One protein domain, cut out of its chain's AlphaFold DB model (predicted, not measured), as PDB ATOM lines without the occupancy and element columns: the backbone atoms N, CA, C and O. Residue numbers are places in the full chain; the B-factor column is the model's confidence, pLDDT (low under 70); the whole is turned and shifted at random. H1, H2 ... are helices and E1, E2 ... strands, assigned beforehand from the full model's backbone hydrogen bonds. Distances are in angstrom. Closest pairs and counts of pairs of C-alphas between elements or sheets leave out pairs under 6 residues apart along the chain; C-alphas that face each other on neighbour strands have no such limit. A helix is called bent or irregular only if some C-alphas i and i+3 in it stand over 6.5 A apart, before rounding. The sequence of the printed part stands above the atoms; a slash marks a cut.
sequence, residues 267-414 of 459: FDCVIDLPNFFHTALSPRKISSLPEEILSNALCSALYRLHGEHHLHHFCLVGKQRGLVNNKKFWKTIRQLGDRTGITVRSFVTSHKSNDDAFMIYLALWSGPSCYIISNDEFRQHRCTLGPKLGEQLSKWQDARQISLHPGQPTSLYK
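What this domain is: This is residues 267 to 414 of the 459 residues of the protein "PRORP domain-containing protein" of Sparganum proliferum (UniProt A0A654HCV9). A strongly twisted sheet of six strands runs through the middle, with H2 and H3 side by side over one face and H4 over the other, making three layers. The sheet curls round the short helix H1, while the kinked helix H5 only grazes the sheet with residues 394 to 400 and has its centre farthest from the mean of the C-alphas, at 18.8 A. The 148 printed residues hold five named helices and six named strands, in the order E1 H1 H2 E2 H3 E3 H4 E4 H5 E5 E6; the sheet is mixed, in the order E3 E2 E1 E4 E5 E6. The class is mixed, helices and strands, and the whole is compact, with a radius of gyration of the C-alphas of 14.9 A and spans of 44 by 33 by 25 A.

Where its parts are: Find C-alpha 269 at (302.844, 296.586, 257.327), where E1, residues 269 to 272, begins. The other strands are E2, 313 to 319, 20.2 A long; E3, 343 to 349, 20.0 A; E4, 371 to 373; E5, 401 to 405; and E6, 408 to 413, which ends at C-alpha 413 (317.133, 296.344, 254.375). The helices are H1, 273 to 280; H2, 291 to 309, 26.3 A; H3, 327 to 340, 20.0 A; H4, 355 to 365, 15.3 A; and H5, 379 to 400, 15.8 A. H5 is irregular, with C-alphas 384 and 387 8.9 A apart and a kink of 144 degrees near residue 387.

How they stand to each other: Look first at the parallel neighbour strands, where these backbone atoms are within hydrogen-bond range: N 316 and O 345 across E2 and E3, 2.8 A apart; N 271 and O 315 across E1 and E2, 2.8 A; N 270 and O 371 across E1 and E4, 2.9 A; and N 402 and O 372 across E4 and E5, 2.8 A. E5 and E6 form an antiparallel hairpin, with N 413 and O 403 2.8 A apart. Strand-helix-strand units, parallel neighbour strands with helices between, are E1, H1 H2, E2; E2, H3, E3; and E4, H5, E5; E3, H4, E4 is a split unit, with E2 and E1 between its strands, and the four crossovers are right-handed. H4 is over E2 and E1 at a height over the sheet of 8.0 A, along the strands, at 4 degrees to E1 on the local plane. H2 and H3 touch, closest at the C-alphas of Ser 295 and Phe 329, 5.4 A, at a shallow tilt of 24 degrees, the same way. The closest C-alphas of H2 and E6 are those of Ala 301 and Thr 410, 5.2 A. Every O i to N i+4 pair is within hydrogen-bond range in H1, H2 and H4, against 8 of 10 in H3 and 14 of 18 in H5.

The domain as a whole: The two C-alphas farthest apart are those of Arg 339 and Pro 387, 45.4 A. The printed part has no cut and no long link. Its mean pLDDT is 79.7, and 30 residues are under 70, among them 282 to 288 and 383 to 392.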
ATOM      1  N   PHE A 267     297.038 296.951 260.566       87.44
ATOM      2  CA  PHE A 267     298.010 296.413 259.615       87.44
ATOM      3  C   PHE A 267     299.358 296.158 260.287       87.44
ATOM      4  O   PHE A 267     299.859 296.988 261.040       87.44
ATOM      5  N   ASP A 268     299.994 295.049 259.943       87.56
ATOM      6  CA  ASP A 268     301.364 294.762 260.361       87.56
ATOM      7  C   ASP A 268     302.368 295.538 259.497       87.56
ATOM      8  O   ASP A 268     303.465 295.871 259.944       87.56
ATOM      9  N   CYS A 269     301.990 295.853 258.252       90.44
ATOM     10  CA  CYS A 269     302.844 296.586 257.327       90.44
ATOM     11  C   CYS A 269     302.052 297.404 256.301       90.44
ATOM     12  O   CYS A 269     301.098 296.921 255.683       90.44
ATOM     13  N   VAL A 270     302.519 298.625 256.051       91.31
ATOM     14  CA  VAL A 270     302.046 299.492 254.966       91.31
ATOM     15  C   VAL A 270     303.106 299.555 253.865       91.31
ATOM     16  O   VAL A 270     304.291 299.706 254.150       91.31
ATOM     17  N   ILE A 271     302.695 299.407 252.606       91.31
ATOM     18  CA  ILE A 271     303.589 299.361 251.444       91.31
ATOM     19  C   ILE A 271     303.290 300.534 250.518       91.31
ATOM     20  O   ILE A 271     302.178 300.644 249.997       91.31
ATOM     21  N   ASP A 272     304.307 301.354 250.267       89.56
ATOM     22  CA  ASP A 272     304.318 302.372 249.220       89.56
ATOM     23  C   ASP A 272     304.368 301.690 247.850       89.56
ATOM     24  O   ASP A 272     305.424 301.272 247.369       89.56
ATOM     25  N   LEU A 273     303.209 301.495 247.228       86.69
ATOM     26  CA  LEU A 273     303.100 300.683 246.023       86.69
ATOM     27  C   LEU A 273     303.847 301.304 244.820       86.69
ATOM     28  O   LEU A 273     304.543 300.562 244.115       86.69
ATOM     29  N   PRO A 274     303.759 302.627 244.555       83.12
ATOM     30  CA  PRO A 274     304.583 303.273 243.539       83.12
ATOM     31  C   PRO A 274     306.083 303.137 243.812       83.12
ATOM     32  O   PRO A 274     306.814 302.720 242.910       83.12
ATOM     33  N   ASN A 275     306.543 303.459 245.025       85.06
ATOM     34  CA  ASN A 275     307.961 303.383 245.369       85.06
ATOM     35  C   ASN A 275     308.476 301.943 245.294       85.06
ATOM     36  O   ASN A 275     309.558 301.714 244.748       85.06
ATOM     37  N   PHE A 276     307.665 300.972 245.729       86.31
ATOM     38  CA  PHE A 276     307.978 299.553 245.631       86.31
ATOM     39  C   PHE A 276     308.277 299.153 244.194       86.31
ATOM     40  O   PHE A 276     309.369 298.673 243.905       86.31
ATOM     41  N   PHE A 277     307.353 299.395 243.265       84.62
ATOM     42  CA  PHE A 277     307.564 298.988 241.878       84.62
ATOM     43  C   PHE A 277     308.681 299.775 241.190       84.62
ATOM     44  O   PHE A 277     309.449 299.182 240.435       84.62
ATOM     45  N   HIS A 278     308.804 301.077 241.459       82.38
ATOM     46  CA  HIS A 278     309.872 301.895 240.883       82.38
ATOM     47  C   HIS A 278     311.263 301.453 241.353       82.38
ATOM     48  O   HIS A 278     312.202 301.446 240.557       82.38
ATOM     49  N   THR A 279     311.391 301.048 242.615       79.81
ATOM     50  CA  THR A 279     312.671 300.641 243.202       79.81
ATOM     51  C   THR A 279     312.995 299.181 242.891       79.81
ATOM     52  O   THR A 279     314.097 298.863 242.442       79.81
ATOM     53  N   ALA A 280     312.029 298.280 243.072       74.50
ATOM     54  CA  ALA A 280     312.231 296.840 242.962       74.50
ATOM     55  C   ALA A 280     312.391 296.342 241.518       74.50
ATOM     56  O   ALA A 280     313.056 295.332 241.299       74.50
ATOM     57  N   LEU A 281     311.791 297.019 240.529       75.88
ATOM     58  CA  LEU A 281     311.721 296.531 239.143       75.88
ATOM     59  C   LEU A 281     312.577 297.325 238.141       75.88
ATOM     60  O   LEU A 281     312.523 297.039 236.942       75.88
ATOM     61  N   SER A 282     313.442 298.233 238.622       64.56
ATOM     62  CA  SER A 282     314.389 299.012 237.793       64.56
ATOM     63  C   SER A 282     313.673 299.985 236.813       64.56
ATOM     64  O   SER A 282     312.443 299.980 236.756       64.56
ATOM     65  N   PRO A 283     314.351 300.864 236.033       57.69
ATOM     66  CA  PRO A 283     313.746 302.070 235.439       57.69
ATOM     67  C   PRO A 283     312.847 301.803 234.218       57.69
ATOM     68  O   PRO A 283     312.606 302.693 233.400       57.69
ATOM     69  N   ARG A 284     312.332 300.580 234.054       55.78
ATOM     70  CA  ARG A 284     311.290 300.310 233.062       55.78
ATOM     71  C   ARG A 284     310.030 301.053 233.498       55.78
ATOM     72  O   ARG A 284     309.656 301.027 234.669       55.78
ATOM     73  N   LYS A 285     309.354 301.726 232.561       60.69
ATOM     74  CA  LYS A 285     308.058 302.348 232.856       60.69
ATOM     75  C   LYS A 285     307.134 301.256 233.403       60.69
ATOM     76  O   LYS A 285     306.856 300.288 232.709       60.69
ATOM     77  N   ILE A 286     306.642 301.410 234.632       66.12
ATOM     78  CA  ILE A 286     305.720 300.443 235.264       66.12
ATOM     79  C   ILE A 286     304.528 300.144 234.340       66.12
ATOM     80  O   ILE A 286     304.072 299.010 234.258       66.12
ATOM     81  N   SER A 287     304.082 301.147 233.576       63.50
ATOM     82  CA  SER A 287     303.004 301.034 232.589       63.50
ATOM     83  C   SER A 287     303.290 300.085 231.417       63.50
ATOM     84  O   SER A 287     302.364 299.773 230.680       63.50
ATOM     85  N   SER A 288     304.540 299.665 231.199       67.56
ATOM     86  CA  SER A 288     304.923 298.730 230.133       67.56
ATOM     87  C   SER A 288     305.201 297.310 230.632       67.56
ATOM     88  O   SER A 288     305.565 296.455 229.829       67.56
ATOM     89  N   LEU A 289     305.097 297.049 231.939       74.38
ATOM     90  CA  LEU A 289     305.318 295.715 232.496       74.38
ATOM     91  C   LEU A 289     304.000 294.924 232.556       74.38
ATOM     92  O   LEU A 289     302.985 295.475 232.985       74.38
ATOM     93  N   PRO A 290     304.004 293.630 232.181       80.31
ATOM     94  CA  PRO A 290     302.858 292.752 232.385       80.31
ATOM     95  C   PRO A 290     302.444 292.680 233.860       80.31
ATOM     96  O   PRO A 290     303.286 292.607 234.758       80.31
ATOM     97  N   GLU A 291     301.137 292.625 234.116       80.50
ATOM     98  CA  GLU A 291     300.565 292.592 235.473       80.50
ATOM     99  C   GLU A 291     300.997 291.356 236.276       80.50
ATOM    100  O   GLU A 291     301.077 291.387 237.505       80.50
ATOM    101  N   GLU A 292     301.311 290.265 235.581       83.31
ATOM    102  CA  GLU A 292     301.859 289.036 236.158       83.31
ATOM    103  C   GLU A 292     303.234 289.282 236.784       83.31
ATOM    104  O   GLU A 292     303.487 288.836 237.898       83.31
ATOM    105  N   ILE A 293     304.095 290.073 236.135       83.69
ATOM    106  CA  ILE A 293     305.411 290.427 236.684       83.69
ATOM    107  C   ILE A 293     305.242 291.276 237.949       83.69
ATOM    108  O   ILE A 293     305.891 291.012 238.960       83.69
ATOM    109  N   LEU A 294     304.331 292.256 237.915       85.31
ATOM    110  CA  LEU A 294     304.045 293.130 239.057       85.31
ATOM    111  C   LEU A 294     303.478 292.339 240.247       85.31
ATOM    112  O   LEU A 294     303.953 292.480 241.373       85.31
ATOM    113  N   SER A 295     302.490 291.475 240.003       87.56
ATOM    114  CA  SER A 295     301.879 290.650 241.052       87.56
ATOM    115  C   SER A 295     302.846 289.608 241.619       87.56
ATOM    116  O   SER A 295     302.885 289.443 242.835       87.56
ATOM    117  N   ASN A 296     303.678 288.967 240.791       87.75
ATOM    118  CA  ASN A 296     304.681 287.997 241.246       87.75
ATOM    119  C   ASN A 296     305.784 288.649 242.090       87.75
ATOM    120  O   ASN A 296     306.184 288.093 243.116       87.75
ATOM    121  N   ALA A 297     306.254 289.835 241.692       87.19
ATOM    122  CA  ALA A 297     307.239 290.589 242.461       87.19
ATOM    123  C   ALA A 297     306.693 290.969 243.845       87.19
ATOM    124  O   ALA A 297     307.353 290.726 244.855       87.19
ATOM    125  N   LEU A 298     305.458 291.483 243.896       89.88
ATOM    126  CA  LEU A 298     304.799 291.809 245.159       89.88
ATOM    127  C   LEU A 298     304.551 290.557 246.013       89.88
ATOM    128  O   LEU A 298     304.843 290.572 247.202       89.88
ATOM    129  N   CYS A 299     304.078 289.453 245.426       90.69
ATOM    130  CA  CYS A 299     303.867 288.197 246.152       90.69
ATOM    131  C   CYS A 299     305.165 287.653 246.760       90.69
ATOM    132  O   CYS A 299     305.153 287.171 247.889       90.69
ATOM    133  N   SER A 300     306.286 287.764 246.042       89.75
ATOM    134  CA  SER A 300     307.597 287.335 246.541       89.75
ATOM    135  C   SER A 300     308.040 288.167 247.748       89.75
ATOM    136  O   SER A 300     308.534 287.612 248.728       89.75
ATOM    137  N   ALA A 301     307.815 289.484 247.705       89.12
ATOM    138  CA  ALA A 301     308.088 290.372 248.833       89.12
ATOM    139  C   ALA A 301     307.181 290.059 250.035       89.12
ATOM    140  O   ALA A 301     307.679 289.873 251.142       89.12
ATOM    141  N   LEU A 302     305.868 289.922 249.817       92.12
ATOM    142  CA  LEU A 302     304.892 289.584 250.861       92.12
ATOM    143  C   LEU A 302     305.207 288.244 251.533       92.12
ATOM    144  O   LEU A 302     305.185 288.153 252.757       92.12
ATOM    145  N   TYR A 303     305.536 287.216 250.748       91.94
ATOM    146  CA  TYR A 303     305.899 285.899 251.268       91.94
ATOM    147  C   TYR A 303     307.162 285.954 252.133       91.94
ATOM    148  O   TYR A 303     307.208 285.355 253.206       91.94
ATOM    149  N   ARG A 304     308.173 286.719 251.701       88.50
ATOM    150  CA  ARG A 304     309.398 286.924 252.480       88.50
ATOM    151  C   ARG A 304     309.122 287.660 253.788       88.50
ATOM    152  O   ARG A 304     309.568 287.208 254.833       88.50
ATOM    153  N   LEU A 305     308.356 288.748 253.744       88.44
ATOM    154  CA  LEU A 305     307.965 289.526 254.925       88.44
ATOM    155  C   LEU A 305     307.171 288.687 255.928       88.44
ATOM    156  O   LEU A 305     307.404 288.759 257.130       88.44
ATOM    157  N   HIS A 306     306.266 287.854 255.431       90.56
ATOM    158  CA  HIS A 306     305.532 286.905 256.251       90.56
ATOM    159  C   HIS A 306     306.460 285.880 256.921       90.56
ATOM    160  O   HIS A 306     306.339 285.641 258.120       90.56
ATOM    161  N   GLY A 307     307.414 285.312 256.179       85.81
ATOM    162  CA  GLY A 307     308.350 284.318 256.710       85.81
ATOM    163  C   GLY A 307     309.402 284.885 257.671       85.81
ATOM    164  O   GLY A 307     309.677 284.273 258.696       85.81
ATOM    165  N   GLU A 308     309.990 286.041 257.354       83.88
ATOM    166  CA  GLU A 308     311.100 286.636 258.117       83.88
ATOM    167  C   GLU A 308     310.633 287.518 259.283       83.88
ATOM    168  O   GLU A 308     311.345 287.632 260.278       83.88
ATOM    169  N   HIS A 309     309.461 288.150 259.164       80.94
ATOM    170  CA  HIS A 309     308.962 289.134 260.131       80.94
ATOM    171  C   HIS A 309     307.599 288.767 260.741       80.94
ATOM    172  O   HIS A 309     307.067 289.550 261.524       80.94
ATOM    173  N   HIS A 310     307.031 287.601 260.406       85.12
ATOM    174  CA  HIS A 310     305.727 287.135 260.905       85.12
ATOM    175  C   HIS A 310     304.580 288.133 260.666       85.12
ATOM    176  O   HIS A 310     303.697 288.310 261.501       85.12
ATOM    177  N   LEU A 311     304.600 288.805 259.511       89.25
ATOM    178  CA  LEU A 311     303.591 289.789 259.119       89.25
ATOM    179  C   LEU A 311     302.449 289.104 258.348       89.25
ATOM    180  O   LEU A 311     302.689 288.272 257.469       89.25
ATOM    181  N   HIS A 312     301.201 289.457 258.655       88.94
ATOM    182  CA  HIS A 312     300.001 288.823 258.093       88.94
ATOM    183  C   HIS A 312     299.033 289.823 257.450       88.94
ATOM    184  O   HIS A 312     298.291 289.470 256.531       88.94
ATOM    185  N   HIS A 313     299.023 291.069 257.910       90.38
ATOM    186  CA  HIS A 313     298.069 292.094 257.510       90.38
ATOM    187  C   HIS A 313     298.778 293.238 256.784       90.38
ATOM    188  O   HIS A 313     299.431 294.074 257.403       90.38
ATOM    189  N   PHE A 314     298.626 293.304 255.460       92.12
ATOM    190  CA  PHE A 314     299.299 294.296 254.621       92.12
ATOM    191  C   PHE A 314     298.316 295.303 254.023       92.12
ATOM    192  O   PHE A 314     297.223 294.937 253.578       92.12
ATOM    193  N   CYS A 315     298.735 296.567 253.940       90.94
ATOM    194  CA  CYS A 315     298.025 297.619 253.216       90.94
ATOM    195  C   CYS A 315     298.898 298.189 252.096       90.94
ATOM    196  O   CYS A 315     299.976 298.717 252.351       90.94
ATOM    197  N   LEU A 316     298.425 298.101 250.854       89.81
ATOM    198  CA  LEU A 316     299.063 298.713 249.693       89.81
ATOM    199  C   LEU A 316     298.528 300.135 249.521       89.81
ATOM    200  O   LEU A 316     297.334 300.302 249.276       89.81
ATOM    201  N   VAL A 317     299.388 301.146 249.602       87.38
ATOM    202  CA  VAL A 317     299.009 302.552 249.411       87.38
ATOM    203  C   VAL A 317     299.541 303.046 248.072       87.38
ATOM    204  O   VAL A 317     300.690 302.798 247.717       87.38
ATOM    205  N   GLY A 318     298.709 303.743 247.301       81.38
ATOM    206  CA  GLY A 318     299.168 304.389 246.077       81.38
ATOM    207  C   GLY A 318     298.085 305.172 245.352       81.38
ATOM    208  O   GLY A 318     296.917 305.167 245.729       81.38
ATOM    209  N   LYS A 319     298.466 305.839 244.262       75.19
ATOM    210  CA  LYS A 319     297.527 306.610 243.432       75.19
ATOM    211  C   LYS A 319     296.695 305.716 242.528       75.19
ATOM    212  O   LYS A 319     297.155 304.665 242.081       75.19
ATOM    213  N   GLN A 320     295.499 306.194 242.183       62.47
ATOM    214  CA  GLN A 320     294.605 305.564 241.214       62.47
ATOM    215  C   GLN A 320     295.268 305.473 239.833       62.47
ATOM    216  O   GLN A 320     295.154 306.346 238.979       62.47
ATOM    217  N   ARG A 321     295.992 304.379 239.625       60.41
ATOM    218  CA  ARG A 321     296.519 303.903 238.349       60.41
ATOM    219  C   ARG A 321     295.958 302.493 238.188       60.41
ATOM    220  O   ARG A 321     295.903 301.759 239.170       60.41
ATOM    221  N   GLY A 322     295.498 302.117 236.994       59.91
ATOM    222  CA  GLY A 322     294.621 300.953 236.740       59.91
ATOM    223  C   GLY A 322     295.056 299.567 237.258       59.91
ATOM    224  O   GLY A 322     294.286 298.620 237.136       59.91
ATOM    225  N   LEU A 323     296.234 299.435 237.874       67.75
ATOM    226  CA  LEU A 323     296.764 298.207 238.466       67.75
ATOM    227  C   LEU A 323     295.912 297.679 239.632       67.75
ATOM    228  O   LEU A 323     295.550 296.507 239.645       67.75
ATOM    229  N   VAL A 324     295.545 298.542 240.585       66.44
ATOM    230  CA  VAL A 324     294.816 298.132 241.802       66.44
ATOM    231  C   VAL A 324     293.356 297.763 241.503       66.44
ATOM    232  O   VAL A 324     292.719 297.050 242.266       66.44
ATOM    233  N   ASN A 325     292.832 298.158 240.341       69.31
ATOM    234  CA  ASN A 325     291.496 297.764 239.887       69.31
ATOM    235  C   ASN A 325     291.511 296.497 239.009       69.31
ATOM    236  O   ASN A 325     290.457 296.039 238.564       69.31
ATOM    237  N   ASN A 326     292.684 295.910 238.745       76.75
ATOM    238  CA  ASN A 326     292.816 294.775 237.838       76.75
ATOM    239  C   ASN A 326     292.577 293.430 238.554       76.75
ATOM    240  O   ASN A 326     293.313 293.028 239.457       76.75
ATOM    241  N   LYS A 327     291.574 292.673 238.090       81.94
ATOM    242  CA  LYS A 327     291.224 291.352 238.642       81.94
ATOM    243  C   LYS A 327     292.355 290.317 238.534       81.94
ATOM    244  O   LYS A 327     292.444 289.461 239.414       81.94
ATOM    245  N   LYS A 328     293.186 290.368 237.482       82.81
ATOM    246  CA  LYS A 328     294.314 289.442 237.273       82.81
ATOM    247  C   LYS A 328     295.418 289.675 238.299       82.81
ATOM    248  O   LYS A 328     295.861 288.714 238.916       82.81
ATOM    249  N   PHE A 329     295.769 290.937 238.549       85.00
ATOM    250  CA  PHE A 329     296.745 291.322 239.573       85.00
ATOM    251  C   PHE A 329     296.366 290.756 240.954       85.00
ATOM    252  O   PHE A 329     297.167 290.094 241.612       85.00
ATOM    253  N   TRP A 330     295.099 290.911 241.345       88.62
ATOM    254  CA  TRP A 330     294.580 290.392 242.616       88.62
ATOM    255  C   TRP A 330     294.384 288.878 242.668       88.62
ATOM    256  O   TRP A 330     294.173 288.332 243.751       88.62
ATOM    257  N   LYS A 331     294.386 288.176 241.532       89.31
ATOM    258  CA  LYS A 331     294.215 286.717 241.519       89.31
ATOM    259  C   LYS A 331     295.410 286.038 242.187       89.31
ATOM    260  O   LYS A 331     295.206 285.222 243.078       89.31
ATOM    261  N   THR A 332     296.625 286.423 241.807       88.06
ATOM    262  CA  THR A 332     297.869 285.874 242.368       88.06
ATOM    263  C   THR A 332     298.001 286.193 243.857       88.06
ATOM    264  O   THR A 332     298.323 285.317 244.652       88.06
ATOM    265  N   ILE A 333     297.660 287.425 244.254       89.50
ATOM    266  CA  ILE A 333     297.718 287.865 245.657       89.50
ATOM    267  C   ILE A 333     296.720 287.088 246.523       89.50
ATOM    268  O   ILE A 333     297.065 286.656 247.619       89.50
ATOM    269  N   ARG A 334     295.496 286.854 246.028       90.94
ATOM    270  CA  ARG A 334     294.506 286.030 246.742       90.94
ATOM    271  C   ARG A 334     294.967 284.586 246.894       90.94
ATOM    272  O   ARG A 334     294.908 284.063 247.994       90.94
ATOM    273  N   GLN A 335     295.519 283.989 245.837       92.19
ATOM    274  CA  GLN A 335     296.077 282.635 245.906       92.19
ATOM    275  C   GLN A 335     297.229 282.518 246.912       92.19
ATOM    276  O   GLN A 335     297.376 281.475 247.545       92.19
ATOM    277  N   LEU A 336     298.054 283.560 247.058       92.56
ATOM    278  CA  LEU A 336     299.066 283.615 248.111       92.56
ATOM    279  C   LEU A 336     298.406 283.653 249.495       92.56
ATOM    280  O   LEU A 336     298.792 282.878 250.370       92.56
ATOM    281  N   GLY A 337     297.404 284.515 249.674       90.19
ATOM    282  CA  GLY A 337     296.647 284.633 250.920       90.19
ATOM    283  C   GLY A 337     295.985 283.324 251.345       90.19
ATOM    284  O   GLY A 337     296.163 282.904 252.484       90.19
ATOM    285  N   ASP A 338     295.344 282.613 250.416       91.81
ATOM    286  CA  ASP A 338     294.697 281.318 250.673       91.81
ATOM    287  C   ASP A 338     295.686 280.254 251.191       91.81
ATOM    288  O   ASP A 338     295.306 279.362 251.946       91.81
ATOM    289  N   ARG A 339     296.967 280.337 250.800       92.88
ATOM    290  CA  ARG A 339     298.018 279.380 251.197       92.88
ATOM    291  C   ARG A 339     298.726 279.739 252.501       92.88
ATOM    292  O   ARG A 339     299.268 278.853 253.149       92.88
ATOM    293  N   THR A 340     298.795 281.025 252.837       91.12
ATOM    294  CA  THR A 340     299.678 281.555 253.898       91.12
ATOM    295  C   THR A 340     298.922 282.233 255.039       91.12
ATOM    296  O   THR A 340     299.501 282.526 256.079       91.12
ATOM    297  N   GLY A 341     297.635 282.525 254.849       90.12
ATOM    298  CA  GLY A 341     296.858 283.372 255.753       90.12
ATOM    299  C   GLY A 341     297.173 284.866 255.625       90.12
ATOM    300  O   GLY A 341     296.647 285.661 256.402       90.12
ATOM    301  N   ILE A 342     298.010 285.273 254.661       92.88
ATOM    302  CA  ILE A 342     298.283 286.684 254.380       92.88
ATOM    303  C   ILE A 342     297.003 287.364 253.882       92.88
ATOM    304  O   ILE A 342     296.338 286.908 252.953       92.88
ATOM    305  N   THR A 343     296.698 288.523 254.451       89.81
ATOM    306  CA  THR A 343     295.620 289.398 253.993       89.81
ATOM    307  C   THR A 343     296.208 290.687 253.445       89.81
ATOM    308  O   THR A 343     297.061 291.317 254.070       89.81
ATOM    309  N   VAL A 344     295.743 291.085 252.263       89.12
ATOM    310  CA  VAL A 344     296.215 292.291 251.584       89.12
ATOM    311  C   VAL A 344     295.024 293.174 251.272       89.12
ATOM    312  O   VAL A 344     294.065 292.735 250.635       89.12
ATOM    313  N   ARG A 345     295.092 294.428 251.707       87.81
ATOM    314  CA  ARG A 345     294.139 295.480 251.353       87.81
ATOM    315  C   ARG A 345     294.838 296.534 250.517       87.81
ATOM    316  O   ARG A 345     296.061 296.621 250.519       87.81
ATOM    317  N   SER A 346     294.066 297.343 249.806       84.50
ATOM    318  CA  SER A 346     294.609 298.483 249.079       84.50
ATOM    319  C   SER A 346     293.868 299.758 249.423       84.50
ATOM    320  O   SER A 346     292.637 299.770 249.425       84.50
ATOM    321  N   PHE A 347     294.625 300.825 249.627       80.12
ATOM    322  CA  PHE A 347     294.137 302.182 249.758       80.12
ATOM    323  C   PHE A 347     294.608 302.994 248.555       80.12
ATOM    324  O   PHE A 347     295.805 303.191 248.334       80.12
ATOM    325  N   VAL A 348     293.645 303.429 247.746       77.31
ATOM    326  CA  VAL A 348     293.917 304.124 246.493       77.31
ATOM    327  C   VAL A 348     293.519 305.580 246.633       77.31
ATOM    328  O   VAL A 348     292.344 305.895 246.801       77.31
ATOM    329  N   THR A 349     294.492 306.476 246.534       70.00
ATOM    330  CA  THR A 349     294.257 307.914 246.631       70.00
ATOM    331  C   THR A 349     293.972 308.515 245.254       70.00
ATOM    332  O   THR A 349     294.412 308.000 244.217       70.00
ATOM    333  N   SER A 350     293.279 309.654 245.224       68.19
ATOM    334  CA  SER A 350     293.114 310.435 243.992       68.19
ATOM    335  C   SER A 350     294.471 310.908 243.439       68.19
ATOM    336  O   SER A 350     295.486 310.927 244.139       68.19
ATOM    337  N   HIS A 351     294.507 311.345 242.180       66.69
ATOM    338  CA  HIS A 351     295.731 311.868 241.564       66.69
ATOM    339  C   HIS A 351     296.205 313.209 242.162       66.69
ATOM    340  O   HIS A 351     297.367 313.561 241.980       66.69
ATOM    341  N   LYS A 352     295.330 313.944 242.869       60.91
ATOM    342  CA  LYS A 352     295.629 315.253 243.486       60.91
ATOM    343  C   LYS A 352     296.002 315.171 244.968       60.91
ATOM    344  O   LYS A 352     296.456 316.159 245.532       60.91
ATOM    345  N   SER A 353     295.776 314.029 245.610       61.47
ATOM    346  CA  SER A 353     296.043 313.834 247.040       61.47
ATOM    347  C   SER A 353     297.494 313.425 247.308       61.47
ATOM    348  O   SER A 353     298.124 312.785 246.465       61.47
ATOM    349  N   ASN A 354     297.986 313.776 248.499       71.75
ATOM    350  CA  ASN A 354     299.310 313.410 248.997       71.75
ATOM    351  C   ASN A 354     299.263 312.008 249.632       71.75
ATOM    352  O   ASN A 354     298.822 311.854 250.767       71.75
ATOM    353  N   ASP A 355     299.673 311.002 248.865       73.38
ATOM    354  CA  ASP A 355     299.752 309.591 249.247       73.38
ATOM    355  C   ASP A 355     300.703 309.331 250.424       73.38
ATOM    356  O   ASP A 355     300.372 308.518 251.291       73.38
ATOM    357  N   ASP A 356     301.805 310.074 250.523       79.75
ATOM    358  CA  ASP A 356     302.806 309.924 251.588       79.75
ATOM    359  C   ASP A 356     302.219 310.241 252.968       79.75
ATOM    360  O   ASP A 356     302.434 309.511 253.939       79.75
ATOM    361  N   ALA A 357     301.394 311.289 253.055       79.62
ATOM    362  CA  ALA A 357     300.718 311.660 254.298       79.62
ATOM    363  C   ALA A 357     299.750 310.564 254.784       79.62
ATOM    364  O   ALA A 357     299.717 310.255 255.977       79.62
ATOM    365  N   PHE A 358     298.988 309.952 253.870       78.81
ATOM    366  CA  PHE A 358     298.068 308.860 254.208       78.81
ATOM    367  C   PHE A 358     298.813 307.598 254.633       78.81
ATOM    368  O   PHE A 358     298.382 306.911 255.556       78.81
ATOM    369  N   MET A 359     299.935 307.302 253.987       84.81
ATOM    370  CA  MET A 359     300.769 306.160 254.327       84.81
ATOM    371  C   MET A 359     301.369 306.284 255.734       84.81
ATOM    372  O   MET A 359     301.239 305.355 256.531       84.81
ATOM    373  N   ILE A 360     301.970 307.437 256.060       82.12
ATOM    374  CA  ILE A 360     302.512 307.713 257.402       82.12
ATOM    375  C   ILE A 360     301.396 307.600 258.446       82.12
ATOM    376  O   ILE A 360     301.572 306.953 259.478       82.12
ATOM    377  N   TYR A 361     300.227 308.177 258.157       83.12
ATOM    378  CA  TYR A 361     299.065 308.100 259.037       83.12
ATOM    379  C   TYR A 361     298.610 306.652 259.285       83.12
ATOM    380  O   TYR A 361     298.451 306.257 260.438       83.12
ATOM    381  N   LEU A 362     298.451 305.840 258.233       81.00
ATOM    382  CA  LEU A 362     298.013 304.443 258.347       81.00
ATOM    383  C   LEU A 362     298.999 303.584 259.145       81.00
ATOM    384  O   LEU A 362     298.569 302.739 259.934       81.00
ATOM    385  N   ALA A 363     300.304 303.797 258.956       84.31
ATOM    386  CA  ALA A 363     301.334 303.061 259.681       84.31
ATOM    387  C   ALA A 363     301.337 303.432 261.174       84.31
ATOM    388  O   ALA A 363     301.323 302.550 262.030       84.31
ATOM    389  N   LEU A 364     301.262 304.728 261.500       79.12
ATOM    390  CA  LEU A 364     301.175 305.196 262.887       79.12
ATOM    391  C   LEU A 364     299.886 304.724 263.578       79.12
ATOM    392  O   LEU A 364     299.936 304.266 264.719       79.12
ATOM    393  N   TRP A 365     298.747 304.783 262.883       80.81
ATOM    394  CA  TRP A 365     297.452 304.333 263.403       80.81
ATOM    395  C   TRP A 365     297.417 302.822 263.667       80.81
ATOM    396  O   TRP A 365     296.874 302.366 264.675       80.81
ATOM    397  N   SER A 366     298.063 302.037 262.801       77.38
ATOM    398  CA  SER A 366     298.189 300.586 262.981       77.38
ATOM    399  C   SER A 366     299.039 300.208 264.201       77.38
ATOM    400  O   SER A 366     299.017 299.060 264.641       77.38
ATOM    401  N   GLY A 367     299.709 301.185 264.814       71.50
ATOM    402  CA  GLY A 367     300.340 301.071 266.116       71.50
ATOM    403  C   GLY A 367     301.861 300.942 266.051       71.50
ATOM    404  O   GLY A 367     302.466 300.897 264.980       71.50
ATOM    405  N   PRO A 368     302.514 300.867 267.222       70.38
ATOM    406  CA  PRO A 368     303.967 300.961 267.337       70.38
ATOM    407  C   PRO A 368     304.727 299.772 266.738       70.38
ATOM    408  O   PRO A 368     305.949 299.849 266.644       70.38
ATOM    409  N   SER A 369     304.051 298.683 266.367       76.75
ATOM    410  CA  SER A 369     304.629 297.495 265.726       76.75
ATOM    411  C   SER A 369     304.494 297.492 264.201       76.75
ATOM    412  O   SER A 369     305.012 296.582 263.564       76.75
ATOM    413  N   CYS A 370     303.805 298.474 263.615       84.94
ATOM    414  CA  CYS A 370     303.588 298.517 262.175       84.94
ATOM    415  C   CYS A 370     304.862 298.939 261.431       84.94
ATOM    416  O   CYS A 370     305.504 299.931 261.794       84.94
ATOM    417  N   TYR A 371     305.204 298.201 260.378       88.81
ATOM    418  CA  TYR A 371     306.301 298.532 259.470       88.81
ATOM    419  C   TYR A 371     305.828 299.370 258.280       88.81
ATOM    420  O   TYR A 371     304.667 299.316 257.866       88.81
ATOM    421  N   ILE A 372     306.760 300.112 257.687       89.88
ATOM    422  CA  ILE A 372     306.552 300.824 256.426       89.88
ATOM    423  C   ILE A 372     307.595 300.384 255.401       89.88
ATOM    424  O   ILE A 372     308.790 300.382 255.686       89.88
ATOM    425  N   ILE A 373     307.150 300.016 254.201       91.00
ATOM    426  CA  ILE A 373     308.034 299.703 253.075       91.00
ATOM    427  C   ILE A 373     308.020 300.874 252.110       91.00
ATOM    428  O   ILE A 373     307.035 301.092 251.406       91.00
ATOM    429  N   SER A 374     309.124 301.613 252.087       89.31
ATOM    430  CA  SER A 374     309.400 302.692 251.140       89.31
ATOM    431  C   SER A 374     310.899 303.000 251.169       89.31
ATOM    432  O   SER A 374     311.578 302.710 252.156       89.31
ATOM    433  N   ASN A 375     311.418 303.619 250.114       86.94
ATOM    434  CA  ASN A 375     312.741 304.248 250.089       86.94
ATOM    435  C   ASN A 375     312.668 305.772 250.259       86.94
ATOM    436  O   ASN A 375     313.702 306.432 250.203       86.94
ATOM    437  N   ASP A 376     311.472 306.341 250.431       85.00
ATOM    438  CA  ASP A 376     311.339 307.765 250.718       85.00
ATOM    439  C   ASP A 376     311.821 308.076 252.146       85.00
ATOM    440  O   ASP A 376     311.600 307.323 253.094       85.00
ATOM    441  N   GLU A 377     312.501 309.206 252.303       81.06
ATOM    442  CA  GLU A 377     312.967 309.716 253.590       81.06
ATOM    443  C   GLU A 377     311.938 310.644 254.266       81.06
ATOM    444  O   GLU A 377     312.158 311.115 255.382       81.06
ATOM    445  N   PHE A 378     310.822 310.951 253.595       82.06
ATOM    446  CA  PHE A 378     309.753 311.843 254.054       82.06
ATOM    447  C   PHE A 378     310.261 313.220 254.521       82.06
ATOM    448  O   PHE A 378     309.677 313.853 255.409       82.06
ATOM    449  N   ARG A 379     311.359 313.723 253.927       77.38
ATOM    450  CA  ARG A 379     312.048 314.961 254.357       77.38
ATOM    451  C   ARG A 379     311.107 316.160 254.425       77.38
ATOM    452  O   ARG A 379     311.134 316.912 255.396       77.38
ATOM    453  N   GLN A 380     310.246 316.314 253.420       73.44
ATOM    454  CA  GLN A 380     309.275 317.405 253.371       73.44
ATOM    455  C   GLN A 380     308.292 317.339 254.547       73.44
ATOM    456  O   GLN A 380     308.011 318.364 255.164       73.44
ATOM    457  N   HIS A 381     307.824 316.144 254.912       72.75
ATOM    458  CA  HIS A 381     306.918 315.957 256.045       72.75
ATOM    459  C   HIS A 381     307.604 316.255 257.381       72.75
ATOM    460  O   HIS A 381     307.019 316.942 258.216       72.75
ATOM    461  N   ARG A 382     308.868 315.843 257.560       71.31
ATOM    462  CA  ARG A 382     309.663 316.203 258.749       71.31
ATOM    463  C   ARG A 382     309.798 317.722 258.898       71.31
ATOM    464  O   ARG A 382     309.616 318.242 259.997       71.31
ATOM    465  N   CYS A 383     310.067 318.432 257.800       66.81
ATOM    466  CA  CYS A 383     310.152 319.894 257.795       66.81
ATOM    467  C   CYS A 383     308.813 320.551 258.158       66.81
ATOM    468  O   CYS A 383     308.784 321.447 259.000       66.81
ATOM    469  N   THR A 384     307.705 320.084 257.574       67.00
ATOM    470  CA  THR A 384     306.358 320.620 257.836       67.00
ATOM    471  C   THR A 384     305.921 320.433 259.293       67.00
ATOM    472  O   THR A 384     305.249 321.299 259.849       67.00
ATOM    473  N   LEU A 385     306.327 319.335 259.940       60.66
ATOM    474  CA  LEU A 385     305.997 319.035 261.339       60.66
ATOM    475  C   LEU A 385     306.787 319.881 262.361       60.66
ATOM    476  O   LEU A 385     306.427 319.927 263.542       60.66
ATOM    477  N   GLY A 386     307.851 320.566 261.933       63.19
ATOM    478  CA  GLY A 386     308.746 321.324 262.808       63.19
ATOM    479  C   GLY A 386     309.746 320.444 263.581       63.19
ATOM    480  O   GLY A 386     309.684 319.218 263.530       63.19
ATOM    481  N   PRO A 387     310.691 321.047 264.328       59.28
ATOM    482  CA  PRO A 387     311.904 320.362 264.793       59.28
ATOM    483  C   PRO A 387     311.642 319.195 265.757       59.28
ATOM    484  O   PRO A 387     312.239 318.135 265.610       59.28
ATOM    485  N   LYS A 388     310.722 319.356 266.719       62.91
ATOM    486  CA  LYS A 388     310.438 318.326 267.735       62.91
ATOM    487  C   LYS A 388     309.733 317.100 267.143       62.91
ATOM    488  O   LYS A 388     310.178 315.976 267.346       62.91
ATOM    489  N   LEU A 389     308.639 317.322 266.412       59.00
ATOM    490  CA  LEU A 389     307.863 316.244 265.789       59.00
ATOM    491  C   LEU A 389     308.616 315.626 264.604       59.00
ATOM    492  O   LEU A 389     308.556 314.417 264.415       59.00
ATOM    493  N   GLY A 390     309.384 316.424 263.857       63.31
ATOM    494  CA  GLY A 390     310.275 315.934 262.808       63.31
ATOM    495  C   GLY A 390     311.357 314.993 263.346       63.31
ATOM    496  O   GLY A 390     311.613 313.958 262.734       63.31
ATOM    497  N   GLU A 391     311.942 315.286 264.516       67.19
ATOM    498  CA  GLU A 391     312.886 314.369 265.177       67.19
ATOM    499  C   GLU A 391     312.198 313.066 265.619       67.19
ATOM    500  O   GLU A 391     312.762 311.984 265.457       67.19
ATOM    501  N   GLN A 392     310.977 313.142 266.156       69.31
ATOM    502  CA  GLN A 392     310.210 311.952 266.544       69.31
ATOM    503  C   GLN A 392     309.831 311.087 265.337       69.31
ATOM    504  O   GLN A 392     309.997 309.870 265.398       69.31
ATOM    505  N   LEU A 393     309.395 311.703 264.234       71.50
ATOM    506  CA  LEU A 393     309.104 310.997 262.987       71.50
ATOM    507  C   LEU A 393     310.363 310.326 262.430       71.50
ATOM    508  O   LEU A 393     310.292 309.175 262.022       71.50
ATOM    509  N   SER A 394     311.518 311.002 262.478       73.19
ATOM    510  CA  SER A 394     312.799 310.407 262.076       73.19
ATOM    511  C   SER A 394     313.126 309.166 262.907       73.19
ATOM    512  O   SER A 394     313.427 308.126 262.341       73.19
ATOM    513  N   LYS A 395     312.997 309.238 264.241       68.19
ATOM    514  CA  LYS A 395     313.255 308.091 265.132       68.19
ATOM    515  C   LYS A 395     312.317 306.918 264.860       68.19
ATOM    516  O   LYS A 395     312.750 305.771 264.865       68.19
ATOM    517  N   TRP A 396     311.031 307.204 264.664       80.38
ATOM    518  CA  TRP A 396     310.048 306.182 264.316       80.38
ATOM    519  C   TRP A 396     310.390 305.532 262.974       80.38
ATOM    520  O   TRP A 396     310.394 304.309 262.871       80.38
ATOM    521  N   GLN A 397     310.737 306.345 261.977       79.19
ATOM    522  CA  GLN A 397     311.093 305.888 260.643       79.19
ATOM    523  C   GLN A 397     312.339 304.998 260.669       79.19
ATOM    524  O   GLN A 397     312.283 303.893 260.144       79.19
ATOM    525  N   ASP A 398     313.407 305.400 261.358       72.88
ATOM    526  CA  ASP A 398     314.631 304.595 261.487       72.88
ATOM    527  C   ASP A 398     314.338 303.195 262.072       72.88
ATOM    528  O   ASP A 398     314.927 302.197 261.655       72.88
ATOM    529  N   ALA A 399     313.385 303.104 263.006       72.31
ATOM    530  CA  ALA A 399     313.019 301.866 263.696       72.31
ATOM    531  C   ALA A 399     311.974 300.998 262.963       72.31
ATOM    532  O   ALA A 399     311.731 299.854 263.373       72.31
ATOM    533  N   ARG A 400     311.293 301.536 261.941       81.94
ATOM    534  CA  ARG A 400     310.116 300.899 261.310       81.94
ATOM    535  C   ARG A 400     310.140 300.867 259.791       81.94
ATOM    536  O   ARG A 400     309.347 300.138 259.198       81.94
ATOM    537  N   GLN A 401     311.029 301.616 259.157       85.56
ATOM    538  CA  GLN A 401     311.181 301.594 257.714       85.56
ATOM    539  C   GLN A 401     312.001 300.385 257.282       85.56
ATOM    540  O   GLN A 401     313.124 300.172 257.733       85.56
ATOM    541  N   ILE A 402     311.426 299.615 256.369       88.12
ATOM    542  CA  ILE A 402     312.103 298.567 255.620       88.12
ATOM    543  C   ILE A 402     312.380 299.141 254.231       88.12
ATOM    544  O   ILE A 402     311.454 299.392 253.456       88.12
ATOM    545  N   SER A 403     313.652 299.376 253.916       85.75
ATOM    546  CA  SER A 403     314.046 299.888 252.600       85.75
ATOM    547  C   SER A 403     314.270 298.751 251.608       85.75
ATOM    548  O   SER A 403     314.695 297.652 251.953       85.75
ATOM    549  N   LEU A 404     314.006 299.022 250.339       83.75
ATOM    550  CA  LEU A 404     314.138 298.095 249.226       83.75
ATOM    551  C   LEU A 404     315.512 298.237 248.572       83.75
ATOM    552  O   LEU A 404     315.993 299.349 248.330       83.75
ATOM    553  N   HIS A 405     316.118 297.110 248.204       81.31
ATOM    554  CA  HIS A 405     317.264 297.126 247.304       81.31
ATOM    555  C   HIS A 405     316.829 297.446 245.864       81.31
ATOM    556  O   HIS A 405     315.906 296.814 245.335       81.31
ATOM    557  N   PRO A 406     317.529 298.363 245.174       77.62
ATOM    558  CA  PRO A 406     317.263 298.643 243.770       77.62
ATOM    559  C   PRO A 406     317.391 297.388 242.896       77.62
ATOM    560  O   PRO A 406     318.413 296.704 242.915       77.62
ATOM    561  N   GLY A 407     316.354 297.092 242.109       74.00
ATOM    562  CA  GLY A 407     316.332 295.973 241.162       74.00
ATOM    563  C   GLY A 407     316.212 294.576 241.784       74.00
ATOM    564  O   GLY A 407     316.317 293.589 241.056       74.00
ATOM    565  N   GLN A 408     316.005 294.470 243.101       78.00
ATOM    566  CA  GLN A 408     315.866 293.196 243.806       78.00
ATOM    567  C   GLN A 408     314.597 293.197 244.678       78.00
ATOM    568  O   GLN A 408     314.661 293.594 245.839       78.00
ATOM    569  N   PRO A 409     313.446 292.715 244.167       67.31
ATOM    570  CA  PRO A 409     312.152 292.790 244.862       67.31
ATOM    571  C   PRO A 409     312.102 292.032 246.187       67.31
ATOM    572  O   PRO A 409     311.228 292.285 247.009       67.31
ATOM    573  N   THR A 410     313.018 291.090 246.390       73.75
ATOM    574  CA  THR A 410     313.100 290.305 247.615       73.75
ATOM    575  C   THR A 410     314.176 290.801 248.562       73.75
ATOM    576  O   THR A 410     314.139 290.386 249.707       73.75
ATOM    577  N   SER A 411     315.134 291.638 248.154       79.12
ATOM    578  CA  SER A 411     316.200 292.066 249.067       79.12
ATOM    579  C   SER A 411     315.753 293.307 249.836       79.12
ATOM    580  O   SER A 411     315.523 294.369 249.255       79.12
ATOM    581  N   LEU A 412     315.593 293.145 251.151       79.38
ATOM    582  CA  LEU A 412     315.049 294.138 252.072       79.38
ATOM    583  C   LEU A 412     316.120 294.526 253.093       79.38
ATOM    584  O   LEU A 412     316.720 293.658 253.729       79.38
ATOM    585  N   TYR A 413     316.345 295.824 253.269       76.75
ATOM    586  CA  TYR A 413     317.133 296.344 254.375       76.75
ATOM    587  C   TYR A 413     316.270 296.347 255.629       76.75
ATOM    588  O   TYR A 413     315.204 296.967 255.660       76.75
ATOM    589  N   LYS A 414     316.740 295.647 256.663       69.94
ATOM    590  CA  LYS A 414     316.074 295.650 257.960       69.94
ATOM    591  C   LYS A 414     316.086 297.061 258.562       69.94
ATOM    592  O   LYS A 414     317.047 297.800 258.335       69.94
TER     593      LYS A 414